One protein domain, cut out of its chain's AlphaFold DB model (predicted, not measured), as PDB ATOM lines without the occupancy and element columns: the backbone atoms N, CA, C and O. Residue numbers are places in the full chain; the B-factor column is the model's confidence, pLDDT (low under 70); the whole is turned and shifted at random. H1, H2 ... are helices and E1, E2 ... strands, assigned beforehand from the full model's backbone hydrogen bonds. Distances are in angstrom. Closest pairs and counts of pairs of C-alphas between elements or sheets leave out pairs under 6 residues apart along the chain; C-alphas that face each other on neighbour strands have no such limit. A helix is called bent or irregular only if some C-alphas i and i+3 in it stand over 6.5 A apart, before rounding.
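AT A GLANCE: This is residues 148 to 241 and 249 to 277 of the 1179 residues of a protein of Candidatus Brocadiae bacterium (UniProt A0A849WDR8). Two helices, H1 and the shorter H3, cross steeply to form the core, and the strand hairpin E1 and E2 packs on H3 through E1. The long axis ends in small H2 on one side and in a second hairpin, E3 and E4, with H6 beside it, on the other. The printed part has 123 residues, with six named helices and four named strands in the order H1 H2 H3 H4 E1 E2 H5 H6 E3 E4; each hairpin is an antiparallel two-strand sheet, and the class is mixed, helices and strands. It is compact, with a radius of gyration of the C-alphas of 15.5 A, yet elongated in outline, spanning 48 by 30 by 24 A.

HOW THE PARTS SIT: Residues 148 to 160 hold no named element. H1, residues 161 to 178, is close to but not clearly touching H2, residues 184 to 187; their closest C-alphas, of Ile 178 and Tyr 184, are 6.8 A apart. H3, residues 199 to 208, touches H1, the closest C-alphas being those of Gly 168 and Lys 200, 4.0 A apart. These two helices run opposite ways at a steep tilt of 46 degrees. H4, residues 215 to 218, is close to but not clearly touching H3, with the C-alphas of Ile 202 and Val 218 closest, 6.4 A apart. E1, residues 220 to 224, comes closest to H3 at the C-alphas of Tyr 222 and Glu 201, 6.2 A apart. E1 and E2, residues 227 to 231, form an antiparallel hairpin at 145 degrees; N 222 and O 229, 2.8 A apart, are within hydrogen-bond range. H5, residues 233 to 236, is close to but not clearly touching H4, with Met 216 and Arg 233 closest, their C-alphas 7.8 A apart. H6, residues 249 to 254, has its Leu 252 C-alpha 6.0 A from that of Tyr 275 in E4, residues 271 to 275. E4 and E3, residues 259 to 263, form an antiparallel hairpin at 140 degrees, with N 260 and O 274 2.9 A apart, within hydrogen-bond range. H1 and H3 are apart from both E3 and E4. In H1, H3 and H6 every O i to N i+4 pair is within hydrogen-bond range, while H2, H4 and H5 are too short for such a pair.

IN THESE COORDINATES: H1 begins at C-alpha 161 (-30.140, 3.813, -39.076) and is 25.3 A long; H3 is 14.4 A. E1 measures 12.8 A, E2 13.4 A, E3 13.4 A and E4 13.1 A, ending at C-alpha 275 (-37.313, 13.877, -47.719). H4 is neither bent nor irregular, but only just: C-alphas 215 and 218 are 6.0 A apart.

THE WHOLE: The two C-alphas farthest apart, of Glu 187 and Glu 269, are 48.9 A from each other. Residues 242 to 248 are not printed, and C-alphas 241 and 249 across this cut are 19.7 A apart. The link from H2 to H3, 11 residues, is long. The mean pLDDT of the printed part is 90.4; residues 155, 158 and 265 to 269 are under 70.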
ATOM      1  N   ASN A 148     -33.009  21.913 -41.181       97.81
ATOM      2  CA  ASN A 148     -34.304  21.335 -40.808       97.81
ATOM      3  C   ASN A 148     -34.108  19.945 -40.184       97.81
ATOM      4  O   ASN A 148     -33.710  18.998 -40.865       97.81
ATOM      5  N   LEU A 149     -34.451  19.798 -38.903       97.31
ATOM      6  CA  LEU A 149     -34.366  18.527 -38.190       97.31
ATOM      7  C   LEU A 149     -35.265  17.447 -38.789       97.31
ATOM      8  O   LEU A 149     -34.944  16.278 -38.632       97.31
ATOM      9  N   ASN A 150     -36.348  17.796 -39.489       96.44
ATOM     10  CA  ASN A 150     -37.226  16.834 -40.164       96.44
ATOM     11  C   ASN A 150     -36.665  16.316 -41.504       96.44
ATOM     12  O   ASN A 150     -37.247  15.403 -42.086       96.44
ATOM     13  N   SER A 151     -35.525  16.844 -41.968       94.06
ATOM     14  CA  SER A 151     -34.833  16.369 -43.172       94.06
ATOM     15  C   SER A 151     -34.380  14.905 -43.043       94.06
ATOM     16  O   SER A 151     -34.011  14.441 -41.962       94.06
ATOM     17  N   GLN A 152     -34.397  14.171 -44.154       90.56
ATOM     18  CA  GLN A 152     -34.055  12.747 -44.277       90.56
ATOM     19  C   GLN A 152     -34.922  11.790 -43.433       90.56
ATOM     20  O   GLN A 152     -34.489  10.685 -43.098       90.56
ATOM     21  N   LEU A 153     -36.130  12.194 -43.023       87.75
ATOM     22  CA  LEU A 153     -37.012  11.344 -42.217       87.75
ATOM     23  C   LEU A 153     -37.679  10.248 -43.066       87.75
ATOM     24  O   LEU A 153     -38.560  10.515 -43.882       87.75
ATOM     25  N   ASP A 154     -37.310   8.997 -42.800       81.62
ATOM     26  CA  ASP A 154     -38.010   7.819 -43.308       81.62
ATOM     27  C   ASP A 154     -39.167   7.444 -42.365       81.62
ATOM     28  O   ASP A 154     -38.958   6.985 -41.242       81.62
ATOM     29  N   VAL A 155     -40.404   7.662 -42.818       68.69
ATOM     30  CA  VAL A 155     -41.622   7.312 -42.060       68.69
ATOM     31  C   VAL A 155     -42.102   5.884 -42.350       68.69
ATOM     32  O   VAL A 155     -42.901   5.351 -41.581       68.69
ATOM     33  N   THR A 156     -41.579   5.223 -43.391       78.75
ATOM     34  CA  THR A 156     -41.816   3.782 -43.607       78.75
ATOM     35  C   THR A 156     -40.970   2.935 -42.662       78.75
ATOM     36  O   THR A 156     -41.437   1.914 -42.166       78.75
ATOM     37  N   ASN A 157     -39.765   3.409 -42.335       80.62
ATOM     38  CA  ASN A 157     -38.900   2.832 -41.320       80.62
ATOM     39  C   ASN A 157     -38.345   3.917 -40.370       80.62
ATOM     40  O   ASN A 157     -37.252   4.439 -40.593       80.62
ATOM     41  N   PRO A 158     -39.035   4.211 -39.250       69.31
ATOM     42  CA  PRO A 158     -38.518   5.101 -38.206       69.31
ATOM     43  C   PRO A 158     -37.196   4.626 -37.568       69.31
ATOM     44  O   PRO A 158     -36.485   5.422 -36.959       69.31
ATOM     45  N   LEU A 159     -36.837   3.348 -37.722       70.94
ATOM     46  CA  LEU A 159     -35.555   2.777 -37.303       70.94
ATOM     47  C   LEU A 159     -34.546   2.710 -38.467       70.94
ATOM     48  O   LEU A 159     -33.639   1.885 -38.452       70.94
ATOM     49  N   ASN A 160     -34.685   3.556 -39.496       79.75
ATOM     50  CA  ASN A 160     -33.696   3.640 -40.567       79.75
ATOM     51  C   ASN A 160     -32.403   4.297 -40.046       79.75
ATOM     52  O   ASN A 160     -32.261   5.526 -40.049       79.75
ATOM     53  N   ASP A 161     -31.460   3.451 -39.612       83.50
ATOM     54  CA  ASP A 161     -30.140   3.813 -39.076       83.50
ATOM     55  C   ASP A 161     -29.373   4.804 -39.958       83.50
ATOM     56  O   ASP A 161     -28.584   5.603 -39.459       83.50
ATOM     57  N   TYR A 162     -29.642   4.811 -41.264       84.56
ATOM     58  CA  TYR A 162     -29.091   5.766 -42.221       84.56
ATOM     59  C   TYR A 162     -29.342   7.224 -41.812       84.56
ATOM     60  O   TYR A 162     -28.417   8.030 -41.727       84.56
ATOM     61  N   SER A 163     -30.600   7.544 -41.495       84.00
ATOM     62  CA  SER A 163     -31.032   8.889 -41.106       84.00
ATOM     63  C   SER A 163     -30.495   9.263 -39.723       84.00
ATOM     64  O   SER A 163     -30.010  10.373 -39.512       84.00
ATOM     65  N   VAL A 164     -30.505   8.298 -38.795       90.75
ATOM     66  CA  VAL A 164     -29.927   8.431 -37.446       90.75
ATOM     67  C   VAL A 164     -28.422   8.709 -37.513       90.75
ATOM     68  O   VAL A 164     -27.922   9.553 -36.774       90.75
ATOM     69  N   SER A 165     -27.706   8.039 -38.415       91.50
ATOM     70  CA  SER A 165     -26.264   8.185 -38.609       91.50
ATOM     71  C   SER A 165     -25.902   9.527 -39.248       91.50
ATOM     72  O   SER A 165     -25.070  10.254 -38.701       91.50
ATOM     73  N   ILE A 166     -26.549   9.897 -40.364       91.56
ATOM     74  CA  ILE A 166     -26.229  11.133 -41.095       91.56
ATOM     75  C   ILE A 166     -26.655  12.373 -40.305       91.56
ATOM     76  O   ILE A 166     -25.799  13.183 -39.946       91.56
ATOM     77  N   MET A 167     -27.945  12.513 -39.978       94.81
ATOM     78  CA  MET A 167     -28.434  13.689 -39.247       94.81
ATOM     79  C   MET A 167     -27.908  13.725 -37.805       94.81
ATOM     80  O   MET A 167     -27.711  14.809 -37.264       94.81
ATOM     81  N   GLY A 168     -27.611  12.572 -37.195       96.06
ATOM     82  CA  GLY A 168     -26.949  12.520 -35.891       96.06
ATOM     83  C   GLY A 168     -25.548  13.130 -35.938       96.06
ATOM     84  O   GLY A 168     -25.293  14.111 -35.246       96.06
ATOM     85  N   LYS A 169     -24.684  12.638 -36.839       96.00
ATOM     86  CA  LYS A 169     -23.323  13.170 -37.056       96.00
ATOM     87  C   LYS A 169     -23.331  14.651 -37.470       96.00
ATOM     88  O   LYS A 169     -22.417  15.390 -37.099       96.00
ATOM     89  N   LEU A 170     -24.362  15.104 -38.189       96.62
ATOM     90  CA  LEU A 170     -24.569  16.518 -38.521       96.62
ATOM     91  C   LEU A 170     -24.840  17.371 -37.267       96.62
ATOM     92  O   LEU A 170     -24.226  18.423 -37.099       96.62
ATOM     93  N   LEU A 171     -25.706  16.906 -36.358       97.56
ATOM     94  CA  LEU A 171     -25.990  17.586 -35.088       97.56
ATOM     95  C   LEU A 171     -24.814  17.548 -34.108       97.56
ATOM     96  O   LEU A 171     -24.566  18.540 -33.424       97.56
ATOM     97  N   ASP A 172     -24.059  16.454 -34.075       97.38
ATOM     98  CA  ASP A 172     -22.827  16.361 -33.289       97.38
ATOM     99  C   ASP A 172     -21.795  17.390 -33.801       97.38
ATOM    100  O   ASP A 172     -21.260  18.181 -33.023       97.38
ATOM    101  N   THR A 173     -21.630  17.498 -35.129       97.12
ATOM    102  CA  THR A 173     -20.775  18.513 -35.780       97.12
ATOM    103  C   THR A 173     -21.258  19.951 -35.510       97.12
ATOM    104  O   THR A 173     -20.435  20.849 -35.317       97.12
ATOM    105  N   LEU A 174     -22.578  20.191 -35.449       97.38
ATOM    106  CA  LEU A 174     -23.157  21.485 -35.053       97.38
ATOM    107  C   LEU A 174     -22.823  21.840 -33.602       97.38
ATOM    108  O   LEU A 174     -22.413  22.966 -33.318       97.38
ATOM    109  N   SER A 175     -22.963  20.870 -32.700       97.19
ATOM    110  CA  SER A 175     -22.637  21.023 -31.285       97.19
ATOM    111  C   SER A 175     -21.162  21.387 -31.095       97.19
ATOM    112  O   SER A 175     -20.855  22.377 -30.430       97.19
ATOM    113  N   GLU A 176     -20.253  20.670 -31.766       96.19
ATOM    114  CA  GLU A 176     -18.817  20.966 -31.763       96.19
ATOM    115  C   GLU A 176     -18.468  22.358 -32.312       96.19
ATOM    116  O   GLU A 176     -17.497  22.958 -31.851       96.19
ATOM    117  N   GLN A 177     -19.200  22.870 -33.310       95.69
ATOM    118  CA  GLN A 177     -18.947  24.208 -33.860       95.69
ATOM    119  C   GLN A 177     -19.405  25.304 -32.897       95.69
ATOM    120  O   GLN A 177     -18.678  26.272 -32.682       95.69
ATOM    121  N   ILE A 178     -20.568  25.137 -32.264       94.94
ATOM    122  CA  ILE A 178     -21.076  26.099 -31.277       94.94
ATOM    123  C   ILE A 178     -20.206  26.092 -30.008       94.94
ATOM    124  O   ILE A 178     -19.924  27.158 -29.467       94.94
ATOM    125  N   ALA A 179     -19.668  24.935 -29.600       95.44
ATOM    126  CA  ALA A 179     -18.708  24.819 -28.492       95.44
ATOM    127  C   ALA A 179     -17.451  25.703 -28.653       95.44
ATOM    128  O   ALA A 179     -16.807  26.075 -27.674       95.44
ATOM    129  N   ARG A 180     -17.091  26.056 -29.896       94.50
ATOM    130  CA  ARG A 180     -15.908  26.868 -30.232       94.50
ATOM    131  C   ARG A 180     -16.209  28.372 -30.296       94.50
ATOM    132  O   ARG A 180     -15.274  29.158 -30.445       94.50
ATOM    133  N   GLN A 181     -17.478  28.772 -30.203       91.69
ATOM    134  CA  GLN A 181     -17.952  30.139 -30.427       91.69
ATOM    135  C   GLN A 181     -18.422  30.807 -29.125       91.69
ATOM    136  O   GLN A 181     -18.909  30.159 -28.200       91.69
ATOM    137  N   GLU A 182     -18.281  32.129 -29.054       89.31
ATOM    138  CA  GLU A 182     -18.839  32.932 -27.961       89.31
ATOM    139  C   GLU A 182     -20.326  33.249 -28.237       89.31
ATOM    140  O   GLU A 182     -20.684  33.436 -29.404       89.31
ATOM    141  N   PRO A 183     -21.198  33.331 -27.210       90.69
ATOM    142  CA  PRO A 183     -20.882  33.287 -25.777       90.69
ATOM    143  C   PRO A 183     -20.800  31.876 -25.166       90.69
ATOM    144  O   PRO A 183     -20.381  31.750 -24.020       90.69
ATOM    145  N   TYR A 184     -21.148  30.802 -25.889       92.12
ATOM    146  CA  TYR A 184     -21.164  29.438 -25.326       92.12
ATOM    147  C   TYR A 184     -19.822  29.033 -24.697       92.12
ATOM    148  O   TYR A 184     -19.770  28.491 -23.591       92.12
ATOM    149  N   LYS A 185     -18.722  29.326 -25.394       92.75
ATOM    150  CA  LYS A 185     -17.363  28.999 -24.962       92.75
ATOM    151  C   LYS A 185     -16.957  29.674 -23.642       92.75
ATOM    152  O   LYS A 185     -16.199  29.067 -22.890       92.75
ATOM    153  N   SER A 186     -17.471  30.862 -23.324       91.75
ATOM    154  CA  SER A 186     -17.235  31.530 -22.032       91.75
ATOM    155  C   SER A 186     -18.304  31.237 -20.971       91.75
ATOM    156  O   SER A 186     -17.960  31.142 -19.796       91.75
ATOM    157  N   GLU A 187     -19.572  31.040 -21.348       93.25
ATOM    158  CA  GLU A 187     -20.664  30.715 -20.410       93.25
ATOM    159  C   GLU A 187     -20.678  29.248 -19.937       93.25
ATOM    160  O   GLU A 187     -21.139  28.958 -18.829       93.25
ATOM    161  N   ARG A 188     -20.250  28.303 -20.786       93.25
ATOM    162  CA  ARG A 188     -20.284  26.852 -20.510       93.25
ATOM    163  C   ARG A 188     -18.898  26.222 -20.511       93.25
ATOM    164  O   ARG A 188     -18.600  25.434 -19.621       93.25
ATOM    165  N   GLY A 189     -18.076  26.548 -21.508       88.69
ATOM    166  CA  GLY A 189     -16.696  26.065 -21.624       88.69
ATOM    167  C   GLY A 189     -16.517  24.560 -21.868       88.69
ATOM    168  O   GLY A 189     -15.375  24.105 -21.921       88.69
ATOM    169  N   ASP A 190     -17.593  23.777 -22.028       93.69
ATOM    170  CA  ASP A 190     -17.482  22.362 -22.385       93.69
ATOM    171  C   ASP A 190     -17.236  22.164 -23.892       93.69
ATOM    172  O   ASP A 190     -17.673  22.948 -24.736       93.69
ATOM    173  N   SER A 191     -16.493  21.109 -24.229       93.81
ATOM    174  CA  SER A 191     -16.102  20.782 -25.605       93.81
ATOM    175  C   SER A 191     -17.170  20.016 -26.392       93.81
ATOM    176  O   SER A 191     -16.980  19.773 -27.581       93.81
ATOM    177  N   TYR A 192     -18.256  19.590 -25.741       94.50
ATOM    178  CA  TYR A 192     -19.317  18.793 -26.357       94.50
ATOM    179  C   TYR A 192     -20.394  19.670 -26.995       94.50
ATOM    180  O   TYR A 192     -21.085  19.224 -27.914       94.50
ATOM    181  N   GLY A 193     -20.550  20.905 -26.517       95.81
ATOM    182  CA  GLY A 193     -21.513  21.866 -27.031       95.81
ATOM    183  C   GLY A 193     -22.948  21.621 -26.547       95.81
ATOM    184  O   GLY A 193     -23.237  20.649 -25.843       95.81
ATOM    185  N   PRO A 194     -23.897  22.487 -26.942       96.50
ATOM    186  CA  PRO A 194     -25.264  22.490 -26.410       96.50
ATOM    187  C   PRO A 194     -26.060  21.194 -26.651       96.50
ATOM    188  O   PRO A 194     -26.946  20.880 -25.857       96.50
ATOM    189  N   LEU A 195     -25.737  20.416 -27.695       97.25
ATOM    190  CA  LEU A 195     -26.351  19.107 -27.973       97.25
ATOM    191  C   LEU A 195     -25.537  17.924 -27.415       97.25
ATOM    192  O   LEU A 195     -25.916  16.777 -27.629       97.25
ATOM    193  N   LYS A 196     -24.442  18.189 -26.689       96.56
ATOM    194  CA  LYS A 196     -23.702  17.260 -25.807       96.56
ATOM    195  C   LYS A 196     -23.230  15.951 -26.467       96.56
ATOM    196  O   LYS A 196     -22.988  14.963 -25.769       96.56
ATOM    197  N   LEU A 197     -23.077  15.980 -27.794       96.25
ATOM    198  CA  LEU A 197     -22.812  14.850 -28.696       96.25
ATOM    199  C   LEU A 197     -23.817  13.684 -28.561       96.25
ATOM    200  O   LEU A 197     -23.431  12.516 -28.519       96.25
ATOM    201  N   VAL A 198     -25.115  13.998 -28.450       97.50
ATOM    202  CA  VAL A 198     -26.215  13.009 -28.505       97.50
ATOM    203  C   VAL A 198     -27.103  13.158 -29.749       97.50
ATOM    204  O   VAL A 198     -28.278  12.789 -29.730       97.50
ATOM    205  N   GLY A 199     -26.555  13.667 -30.858       97.12
ATOM    206  CA  GLY A 199     -27.270  13.893 -32.118       97.12
ATOM    207  C   GLY A 199     -28.036  12.665 -32.613       97.12
ATOM    208  O   GLY A 199     -29.208  12.770 -32.979       97.12
ATOM    209  N   LYS A 200     -27.425  11.475 -32.543       96.19
ATOM    210  CA  LYS A 200     -28.079  10.197 -32.891       96.19
ATOM    211  C   LYS A 200     -29.356   9.943 -32.079       96.19
ATOM    212  O   LYS A 200     -30.378   9.553 -32.644       96.19
ATOM    213  N   GLU A 201     -29.340  10.205 -30.773       96.75
ATOM    214  CA  GLU A 201     -30.498   9.964 -29.903       96.75
ATOM    215  C   GLU A 201     -31.592  11.031 -30.074       96.75
ATOM    216  O   GLU A 201     -32.780  10.702 -30.019       96.75
ATOM    217  N   ILE A 202     -31.218  12.278 -30.389       97.31
ATOM    218  CA  ILE A 202     -32.168  13.321 -30.821       97.31
ATOM    219  C   ILE A 202     -32.914  12.859 -32.084       97.31
ATOM    220  O   ILE A 202     -34.140  12.957 -32.149       97.31
ATOM    221  N   ILE A 203     -32.205  12.301 -33.072       96.31
ATOM    222  CA  ILE A 203     -32.816  11.831 -34.323       96.31
ATOM    223  C   ILE A 203     -33.644  10.549 -34.127       96.31
ATOM    224  O   ILE A 203     -34.734  10.446 -34.689       96.31
ATOM    225  N   LYS A 204     -33.234   9.613 -33.263       94.94
ATOM    226  CA  LYS A 204     -34.103   8.491 -32.849       94.94
ATOM    227  C   LYS A 204     -35.405   8.989 -32.210       94.94
ATOM    228  O   LYS A 204     -36.483   8.517 -32.575       94.94
ATOM    229  N   LYS A 205     -35.331   9.979 -31.309       95.81
ATOM    230  CA  LYS A 205     -36.515  10.597 -30.685       95.81
ATOM    231  C   LYS A 205     -37.422  11.260 -31.728       95.81
ATOM    232  O   LYS A 205     -38.628  11.017 -31.717       95.81
ATOM    233  N   ARG A 206     -36.852  12.025 -32.667       95.56
ATOM    234  CA  ARG A 206     -37.571  12.600 -33.820       95.56
ATOM    235  C   ARG A 206     -38.335  11.528 -34.592       95.56
ATOM    236  O   ARG A 206     -39.512  11.711 -34.887       95.56
ATOM    237  N   ASN A 207     -37.683  10.410 -34.909       93.75
ATOM    238  CA  ASN A 207     -38.296   9.338 -35.691       93.75
ATOM    239  C   ASN A 207     -39.457   8.680 -34.933       93.75
ATOM    240  O   ASN A 207     -40.523   8.475 -35.513       93.75
ATOM    241  N   ALA A 208     -39.298   8.430 -33.628       93.25
ATOM    242  CA  ALA A 208     -40.373   7.929 -32.769       93.25
ATOM    243  C   ALA A 208     -41.578   8.893 -32.697       93.25
ATOM    244  O   ALA A 208     -42.722   8.447 -32.617       93.25
ATOM    245  N   MET A 209     -41.337  10.205 -32.791       94.31
ATOM    246  CA  MET A 209     -42.377  11.244 -32.872       94.31
ATOM    247  C   MET A 209     -42.966  11.437 -34.287       94.31
ATOM    248  O   MET A 209     -43.935  12.178 -34.435       94.31
ATOM    249  N   LYS A 210     -42.432  10.749 -35.312       92.88
ATOM    250  CA  LYS A 210     -42.729  10.945 -36.750       92.88
ATOM    251  C   LYS A 210     -42.429  12.367 -37.250       92.88
ATOM    252  O   LYS A 210     -43.134  12.899 -38.104       92.88
ATOM    253  N   GLY A 211     -41.353  12.953 -36.731       93.94
ATOM    254  CA  GLY A 211     -40.967  14.345 -36.948       93.94
ATOM    255  C   GLY A 211     -41.185  15.196 -35.696       93.94
ATOM    256  O   GLY A 211     -42.053  14.917 -34.871       93.94
ATOM    257  N   PHE A 212     -40.382  16.245 -35.547       97.12
ATOM    258  CA  PHE A 212     -40.605  17.276 -34.539       97.12
ATOM    259  C   PHE A 212     -41.587  18.327 -35.063       97.12
ATOM    260  O   PHE A 212     -41.568  18.682 -36.243       97.12
ATOM    261  N   ARG A 213     -42.432  18.847 -34.173       96.31
ATOM    262  CA  ARG A 213     -43.409  19.917 -34.438       96.31
ATOM    263  C   ARG A 213     -43.017  21.236 -33.763       96.31
ATOM    264  O   ARG A 213     -43.517  22.295 -34.133       96.31
ATOM    265  N   SER A 214     -42.089  21.192 -32.809       96.56
ATOM    266  CA  SER A 214     -41.484  22.356 -32.162       96.56
ATOM    267  C   SER A 214     -39.980  22.158 -31.979       96.56
ATOM    268  O   SER A 214     -39.526  21.049 -31.709       96.56
ATOM    269  N   LYS A 215     -39.189  23.242 -32.015       97.31
ATOM    270  CA  LYS A 215     -37.767  23.184 -31.615       97.31
ATOM    271  C   LYS A 215     -37.594  22.723 -30.157       97.31
ATOM    272  O   LYS A 215     -36.572  22.143 -29.805       97.31
ATOM    273  N   MET A 216     -38.620  22.927 -29.324       97.62
ATOM    274  CA  MET A 216     -38.667  22.452 -27.935       97.62
ATOM    275  C   MET A 216     -38.711  20.920 -27.822       97.62
ATOM    276  O   MET A 216     -38.326  20.386 -26.784       97.62
ATOM    277  N   ASP A 217     -39.109  20.202 -28.879       97.94
ATOM    278  CA  ASP A 217     -39.160  18.733 -28.889       97.94
ATOM    279  C   ASP A 217     -37.759  18.102 -28.782       97.94
ATOM    280  O   ASP A 217     -37.636  16.926 -28.443       97.94
ATOM    281  N   VAL A 218     -36.693  18.884 -28.988       97.75
ATOM    282  CA  VAL A 218     -35.293  18.481 -28.769       97.75
ATOM    283  C   VAL A 218     -34.940  18.387 -27.272       97.75
ATOM    284  O   VAL A 218     -33.998  17.683 -26.911       97.75
ATOM    285  N   MET A 219     -35.701  19.012 -26.362       98.19
ATOM    286  CA  MET A 219     -35.462  18.884 -24.915       98.19
ATOM    287  C   MET A 219     -35.737  17.461 -24.410       98.19
ATOM    288  O   MET A 219     -36.677  16.793 -24.850       98.19
ATOM    289  N   GLY A 220     -34.951  16.993 -23.440       97.62
ATOM    290  CA  GLY A 220     -35.146  15.673 -22.836       97.62
ATOM    291  C   GLY A 220     -33.884  15.084 -22.218       97.62
ATOM    292  O   GLY A 220     -32.853  15.751 -22.140       97.62
ATOM    293  N   TYR A 221     -33.991  13.828 -21.789       98.06
ATOM    294  CA  TYR A 221     -32.871  12.994 -21.356       98.06
ATOM    295  C   TYR A 221     -32.510  12.010 -22.472       98.06
ATOM    296  O   TYR A 221     -33.399  11.393 -23.057       98.06
ATOM    297  N   TYR A 222     -31.216  11.850 -22.730       97.81
ATOM    298  CA  TYR A 222     -30.660  11.015 -23.791       97.81
ATOM    299  C   TYR A 222     -29.518  10.157 -23.241       97.81
ATOM    300  O   TYR A 222     -28.787  10.593 -22.352       97.81
ATOM    301  N   SER A 223     -29.360   8.943 -23.762       96.19
ATOM    302  CA  SER A 223     -28.267   8.038 -23.397       96.19
ATOM    303  C   SER A 223     -27.003   8.347 -24.198       96.19
ATOM    304  O   SER A 223     -27.021   8.268 -25.426       96.19
ATOM    305  N   ARG A 224     -25.900   8.639 -23.509       95.25
ATOM    306  CA  ARG A 224     -24.539   8.669 -24.061       95.25
ATOM    307  C   ARG A 224     -23.732   7.514 -23.462       95.25
ATOM    308  O   ARG A 224     -24.158   6.900 -22.486       95.25
ATOM    309  N   GLU A 225     -22.567   7.227 -24.030       93.75
ATOM    310  CA  GLU A 225     -21.672   6.156 -23.561       93.75
ATOM    311  C   GLU A 225     -21.230   6.364 -22.095       93.75
ATOM    312  O   GLU A 225     -21.138   5.399 -21.342       93.75
ATOM    313  N   ASP A 226     -21.088   7.619 -21.648       93.44
ATOM    314  CA  ASP A 226     -20.782   7.977 -20.249       93.44
ATOM    315  C   ASP A 226     -22.005   7.972 -19.301       93.44
ATOM    316  O   ASP A 226     -21.869   8.271 -18.113       93.44
ATOM    317  N   GLY A 227     -23.216   7.704 -19.808       96.00
ATOM    318  CA  GLY A 227     -24.474   7.755 -19.053       96.00
ATOM    319  C   GLY A 227     -25.506   8.753 -19.595       96.00
ATOM    320  O   GLY A 227     -25.455   9.192 -20.743       96.00
ATOM    321  N   MET A 228     -26.504   9.092 -18.772       97.56
ATOM    322  CA  MET A 228     -27.630   9.942 -19.187       97.56
ATOM    323  C   MET A 228     -27.273  11.435 -19.164       97.56
ATOM    324  O   MET A 228     -26.891  11.972 -18.126       97.56
ATOM    325  N   VAL A 229     -27.501  12.128 -20.279       97.38
ATOM    326  CA  VAL A 229     -27.337  13.586 -20.427       97.38
ATOM    327  C   VAL A 229     -28.676  14.259 -20.711       97.38
ATOM    328  O   VAL A 229     -29.508  13.738 -21.452       97.38
ATOM    329  N   GLN A 230     -28.885  15.443 -20.134       97.69
ATOM    330  CA  GLN A 230     -30.094  16.246 -20.336       97.69
ATOM    331  C   GLN A 230     -29.820  17.430 -21.272       97.69
ATOM    332  O   GLN A 230     -28.865  18.177 -21.050       97.69
ATOM    333  N   ILE A 231     -30.687  17.646 -22.264       98.00
ATOM    334  CA  ILE A 231     -30.750  18.897 -23.037       98.00
ATOM    335  C   ILE A 231     -31.832  19.784 -22.421       98.00
ATOM    336  O   ILE A 231     -33.009  19.409 -22.362       98.00
ATOM    337  N   THR A 232     -31.419  20.953 -21.936       97.62
ATOM    338  CA  THR A 232     -32.270  21.924 -21.238       97.62
ATOM    339  C   THR A 232     -32.642  23.108 -22.136       97.62
ATOM    340  O   THR A 232     -32.082  23.292 -23.217       97.62
ATOM    341  N   ARG A 233     -33.565  23.964 -21.676       96.19
ATOM    342  CA  ARG A 233     -33.920  25.209 -22.380       96.19
ATOM    343  C   ARG A 233     -32.734  26.180 -22.487       96.19
ATOM    344  O   ARG A 233     -32.582  26.832 -23.515       96.19
ATOM    345  N   GLU A 234     -31.871  26.207 -21.470       94.81
ATOM    346  CA  GLU A 234     -30.632  27.000 -21.458       94.81
ATOM    347  C   GLU A 234     -29.556  26.449 -22.393       94.81
ATOM    348  O   GLU A 234     -28.649  27.178 -22.773       94.81
ATOM    349  N   ASP A 235     -29.646  25.179 -22.791       95.31
ATOM    350  CA  ASP A 235     -28.791  24.634 -23.844       95.31
ATOM    351  C   ASP A 235     -29.397  24.939 -25.226       95.31
ATOM    352  O   ASP A 235     -28.675  25.312 -26.149       95.31
ATOM    353  N   LEU A 236     -30.734  24.896 -25.352       95.25
ATOM    354  CA  LEU A 236     -31.424  25.277 -26.588       95.25
ATOM    355  C   LEU A 236     -31.226  26.744 -26.994       95.25
ATOM    356  O   LEU A 236     -31.261  27.021 -28.193       95.25
ATOM    357  N   LYS A 237     -30.975  27.675 -26.057       93.75
ATOM    358  CA  LYS A 237     -30.769  29.103 -26.390       93.75
ATOM    359  C   LYS A 237     -29.642  29.326 -27.411       93.75
ATOM    360  O   LYS A 237     -29.731  30.251 -28.206       93.75
ATOM    361  N   TYR A 238     -28.628  28.456 -27.414       94.50
ATOM    362  CA  TYR A 238     -27.457  28.544 -28.293       94.50
ATOM    363  C   TYR A 238     -27.612  27.821 -29.635       94.50
ATOM    364  O   TYR A 238     -26.784  28.003 -30.514       94.50
ATOM    365  N   VAL A 239     -28.626  26.964 -29.796       95.25
ATOM    366  CA  VAL A 239     -28.889  26.217 -31.045       95.25
ATOM    367  C   VAL A 239     -30.127  26.714 -31.790       95.25
ATOM    368  O   VAL A 239     -30.331  26.346 -32.945       95.25
ATOM    369  N   TRP A 240     -30.932  27.564 -31.145       94.56
ATOM    370  CA  TRP A 240     -32.239  28.018 -31.622       94.56
ATOM    371  C   TRP A 240     -32.224  28.635 -33.025       94.56
ATOM    372  O   TRP A 240     -33.183  28.461 -33.773       94.56
ATOM    373  N   ASP A 241     -31.149  29.332 -33.383       94.38
ATOM    374  CA  ASP A 241     -31.015  30.043 -34.656       94.38
ATOM    375  C   ASP A 241     -30.401  29.182 -35.781       94.38
ATOM    376  O   ASP A 241     -30.451  29.578 -36.942       94.38
ATOM    377  N   PHE A 249     -42.956  17.490 -41.284       90.69
ATOM    378  CA  PHE A 249     -42.953  16.251 -42.071       90.69
ATOM    379  C   PHE A 249     -44.151  16.163 -43.034       90.69
ATOM    380  O   PHE A 249     -44.004  15.727 -44.174       90.69
ATOM    381  N   GLU A 250     -45.323  16.637 -42.616       90.88
ATOM    382  CA  GLU A 250     -46.517  16.678 -43.455       90.88
ATOM    383  C   GLU A 250     -46.296  17.529 -44.723       90.88
ATOM    384  O   GLU A 250     -46.696  17.115 -45.810       90.88
ATOM    385  N   ASP A 251     -45.589  18.661 -44.623       90.06
ATOM    386  CA  ASP A 251     -45.198  19.486 -45.776       90.06
ATOM    387  C   ASP A 251     -44.117  18.787 -46.630       90.06
ATOM    388  O   ASP A 251     -44.246  18.743 -47.856       90.06
ATOM    389  N   LEU A 252     -43.088  18.186 -46.013       90.00
ATOM    390  CA  LEU A 252     -42.052  17.411 -46.724       90.00
ATOM    391  C   LEU A 252     -42.668  16.285 -47.578       90.00
ATOM    392  O   LEU A 252     -42.260  16.068 -48.718       90.00
ATOM    393  N   ASN A 253     -43.685  15.599 -47.050       87.06
ATOM    394  CA  ASN A 253     -44.412  14.546 -47.755       87.06
ATOM    395  C   ASN A 253     -45.333  15.080 -48.872       87.06
ATOM    396  O   ASN A 253     -45.486  14.437 -49.916       87.06
ATOM    397  N   ASN A 254     -45.946  16.250 -48.673       84.81
ATOM    398  CA  ASN A 254     -46.965  16.798 -49.574       84.81
ATOM    399  C   ASN A 254     -46.408  17.570 -50.785       84.81
ATOM    400  O   ASN A 254     -47.117  17.683 -51.789       84.81
ATOM    401  N   PHE A 255     -45.174  18.090 -50.727       83.25
ATOM    402  CA  PHE A 255     -44.580  18.883 -51.815       83.25
ATOM    403  C   PHE A 255     -43.419  18.156 -52.518       83.25
ATOM    404  O   PHE A 255     -42.428  17.770 -51.901       83.25
ATOM    405  N   SER A 256     -43.517  18.034 -53.847       82.06
ATOM    406  CA  SER A 256     -42.520  17.418 -54.746       82.06
ATOM    407  C   SER A 256     -41.111  18.003 -54.610       82.06
ATOM    408  O   SER A 256     -40.125  17.291 -54.804       82.06
ATOM    409  N   ILE A 257     -40.990  19.285 -54.256       85.44
ATOM    410  CA  ILE A 257     -39.702  19.980 -54.155       85.44
ATOM    411  C   ILE A 257     -38.758  19.322 -53.135       85.44
ATOM    412  O   ILE A 257     -37.579  19.153 -53.443       85.44
ATOM    413  N   TYR A 258     -39.292  18.840 -52.008       89.50
ATOM    414  CA  TYR A 258     -38.539  18.170 -50.938       89.50
ATOM    415  C   TYR A 258     -38.270  16.682 -51.198       89.50
ATOM    416  O   TYR A 258     -37.486  16.059 -50.485       89.50
ATOM    417  N   LYS A 259     -38.913  16.090 -52.212       87.19
ATOM    418  CA  LYS A 259     -38.661  14.707 -52.624       87.19
ATOM    419  C   LYS A 259     -37.402  14.666 -53.485       87.19
ATOM    420  O   LYS A 259     -37.367  15.210 -54.590       87.19
ATOM    421  N   THR A 260     -36.370  14.031 -52.951       83.31
ATOM    422  CA  THR A 260     -35.096  13.736 -53.619       83.31
ATOM    423  C   THR A 260     -34.952  12.226 -53.791       83.31
ATOM    424  O   THR A 260     -35.707  11.456 -53.195       83.31
ATOM    425  N   ILE A 261     -34.004  11.792 -54.619       80.19
ATOM    426  CA  ILE A 261     -33.684  10.375 -54.812       80.19
ATOM    427  C   ILE A 261     -32.384  10.078 -54.063       80.19
ATOM    428  O   ILE A 261     -31.405  10.803 -54.229       80.19
ATOM    429  N   ARG A 262     -32.346   9.004 -53.268       80.50
ATOM    430  CA  ARG A 262     -31.108   8.461 -52.687       80.50
ATOM    431  C   ARG A 262     -30.882   7.011 -53.122       80.50
ATOM    432  O   ARG A 262     -31.867   6.306 -53.356       80.50
ATOM    433  N   PRO A 263     -29.627   6.532 -53.188       71.12
ATOM    434  CA  PRO A 263     -29.369   5.096 -53.207       71.12
ATOM    435  C   PRO A 263     -29.884   4.456 -51.911       71.12
ATOM    436  O   PRO A 263     -29.785   5.048 -50.832       71.12
ATOM    437  N   ASP A 264     -30.425   3.247 -52.015       72.62
ATOM    438  CA  ASP A 264     -30.839   2.446 -50.861       72.62
ATOM    439  C   ASP A 264     -29.627   1.802 -50.167       72.62
ATOM    440  O   ASP A 264     -29.499   1.835 -48.943       72.62
ATOM    441  N   THR A 265     -28.676   1.296 -50.958       68.38
ATOM    442  CA  THR A 265     -27.366   0.826 -50.487       68.38
ATOM    443  C   THR A 265     -26.254   1.409 -51.356       68.38
ATOM    444  O   THR A 265     -26.470   1.747 -52.515       68.38
ATOM    445  N   PHE A 266     -25.032   1.493 -50.827       60.72
ATOM    446  CA  PHE A 266     -23.859   1.955 -51.588       60.72
ATOM    447  C   PHE A 266     -23.376   0.961 -52.668       60.72
ATOM    448  O   PHE A 266     -22.396   1.235 -53.358       60.72
ATOM    449  N   GLN A 267     -24.023  -0.202 -52.799       61.78
ATOM    450  CA  GLN A 267     -23.622  -1.272 -53.718       61.78
ATOM    451  C   GLN A 267     -24.646  -1.522 -54.836       61.78
ATOM    452  O   GLN A 267     -24.234  -1.847 -55.947       61.78
ATOM    453  N   ASN A 268     -25.945  -1.316 -54.576       59.16
ATOM    454  CA  ASN A 268     -27.026  -1.630 -55.512       59.16
ATOM    455  C   ASN A 268     -27.652  -0.364 -56.111       59.16
ATOM    456  O   ASN A 268     -27.891   0.618 -55.412       59.16
ATOM    457  N   GLU A 269     -28.053  -0.440 -57.379       62.47
ATOM    458  CA  GLU A 269     -28.783   0.620 -58.101       62.47
ATOM    459  C   GLU A 269     -30.293   0.617 -57.784       62.47
ATOM    460  O   GLU A 269     -31.145   0.916 -58.614       62.47
ATOM    461  N   THR A 270     -30.638   0.263 -56.546       70.19
ATOM    462  CA  THR A 270     -31.985   0.413 -55.990       70.19
ATOM    463  C   THR A 270     -32.094   1.769 -55.307       70.19
ATOM    464  O   THR A 270     -31.253   2.114 -54.474       70.19
ATOM    465  N   TYR A 271     -33.144   2.524 -55.623       73.44
ATOM    466  CA  TYR A 271     -33.326   3.896 -55.152       73.44
ATOM    467  C   TYR A 271     -34.530   4.036 -54.222       73.44
ATOM    468  O   TYR A 271     -35.534   3.340 -54.368       73.44
ATOM    469  N   LYS A 272     -34.447   4.981 -53.281       84.25
ATOM    470  CA  LYS A 272     -35.560   5.378 -52.409       84.25
ATOM    471  C   LYS A 272     -35.786   6.881 -52.468       84.25
ATOM    472  O   LYS A 272     -34.844   7.659 -52.629       84.25
ATOM    473  N   ILE A 273     -37.046   7.281 -52.302       82.75
ATOM    474  CA  ILE A 273     -37.407   8.680 -52.071       82.75
ATOM    475  C   ILE A 273     -36.853   9.093 -50.707       82.75
ATOM    476  O   ILE A 273     -36.976   8.359 -49.725       82.75
ATOM    477  N   ASP A 274     -36.252  10.274 -50.659       86.38
ATOM    478  CA  ASP A 274     -35.712  10.876 -49.449       86.38
ATOM    479  C   ASP A 274     -36.204  12.317 -49.285       86.38
ATOM    480  O   ASP A 274     -36.302  13.077 -50.254       86.38
ATOM    481  N   TYR A 275     -36.543  12.678 -48.051       90.44
ATOM    482  CA  TYR A 275     -37.313  13.877 -47.719       90.44
ATOM    483  C   TYR A 275     -36.402  14.995 -47.235       90.44
ATOM    484  O   TYR A 275     -36.172  15.135 -46.035       90.44
ATOM    485  N   ARG A 276     -35.852  15.783 -48.159       90.88
ATOM    486  CA  ARG A 276     -34.796  16.755 -47.852       90.88
ATOM    487  C   ARG A 276     -35.288  18.184 -47.874       90.88
ATOM    488  O   ARG A 276     -35.941  18.617 -48.817       90.88
ATOM    489  N   SER A 277     -34.887  18.931 -46.852       94.81
ATOM    490  CA  SER A 277     -34.886  20.388 -46.900       94.81
ATOM    491  C   SER A 277     -33.498  20.848 -47.361       94.81
ATOM    492  O   SER A 277     -32.530  20.610 -46.629       94.81
TER     493      SER A 277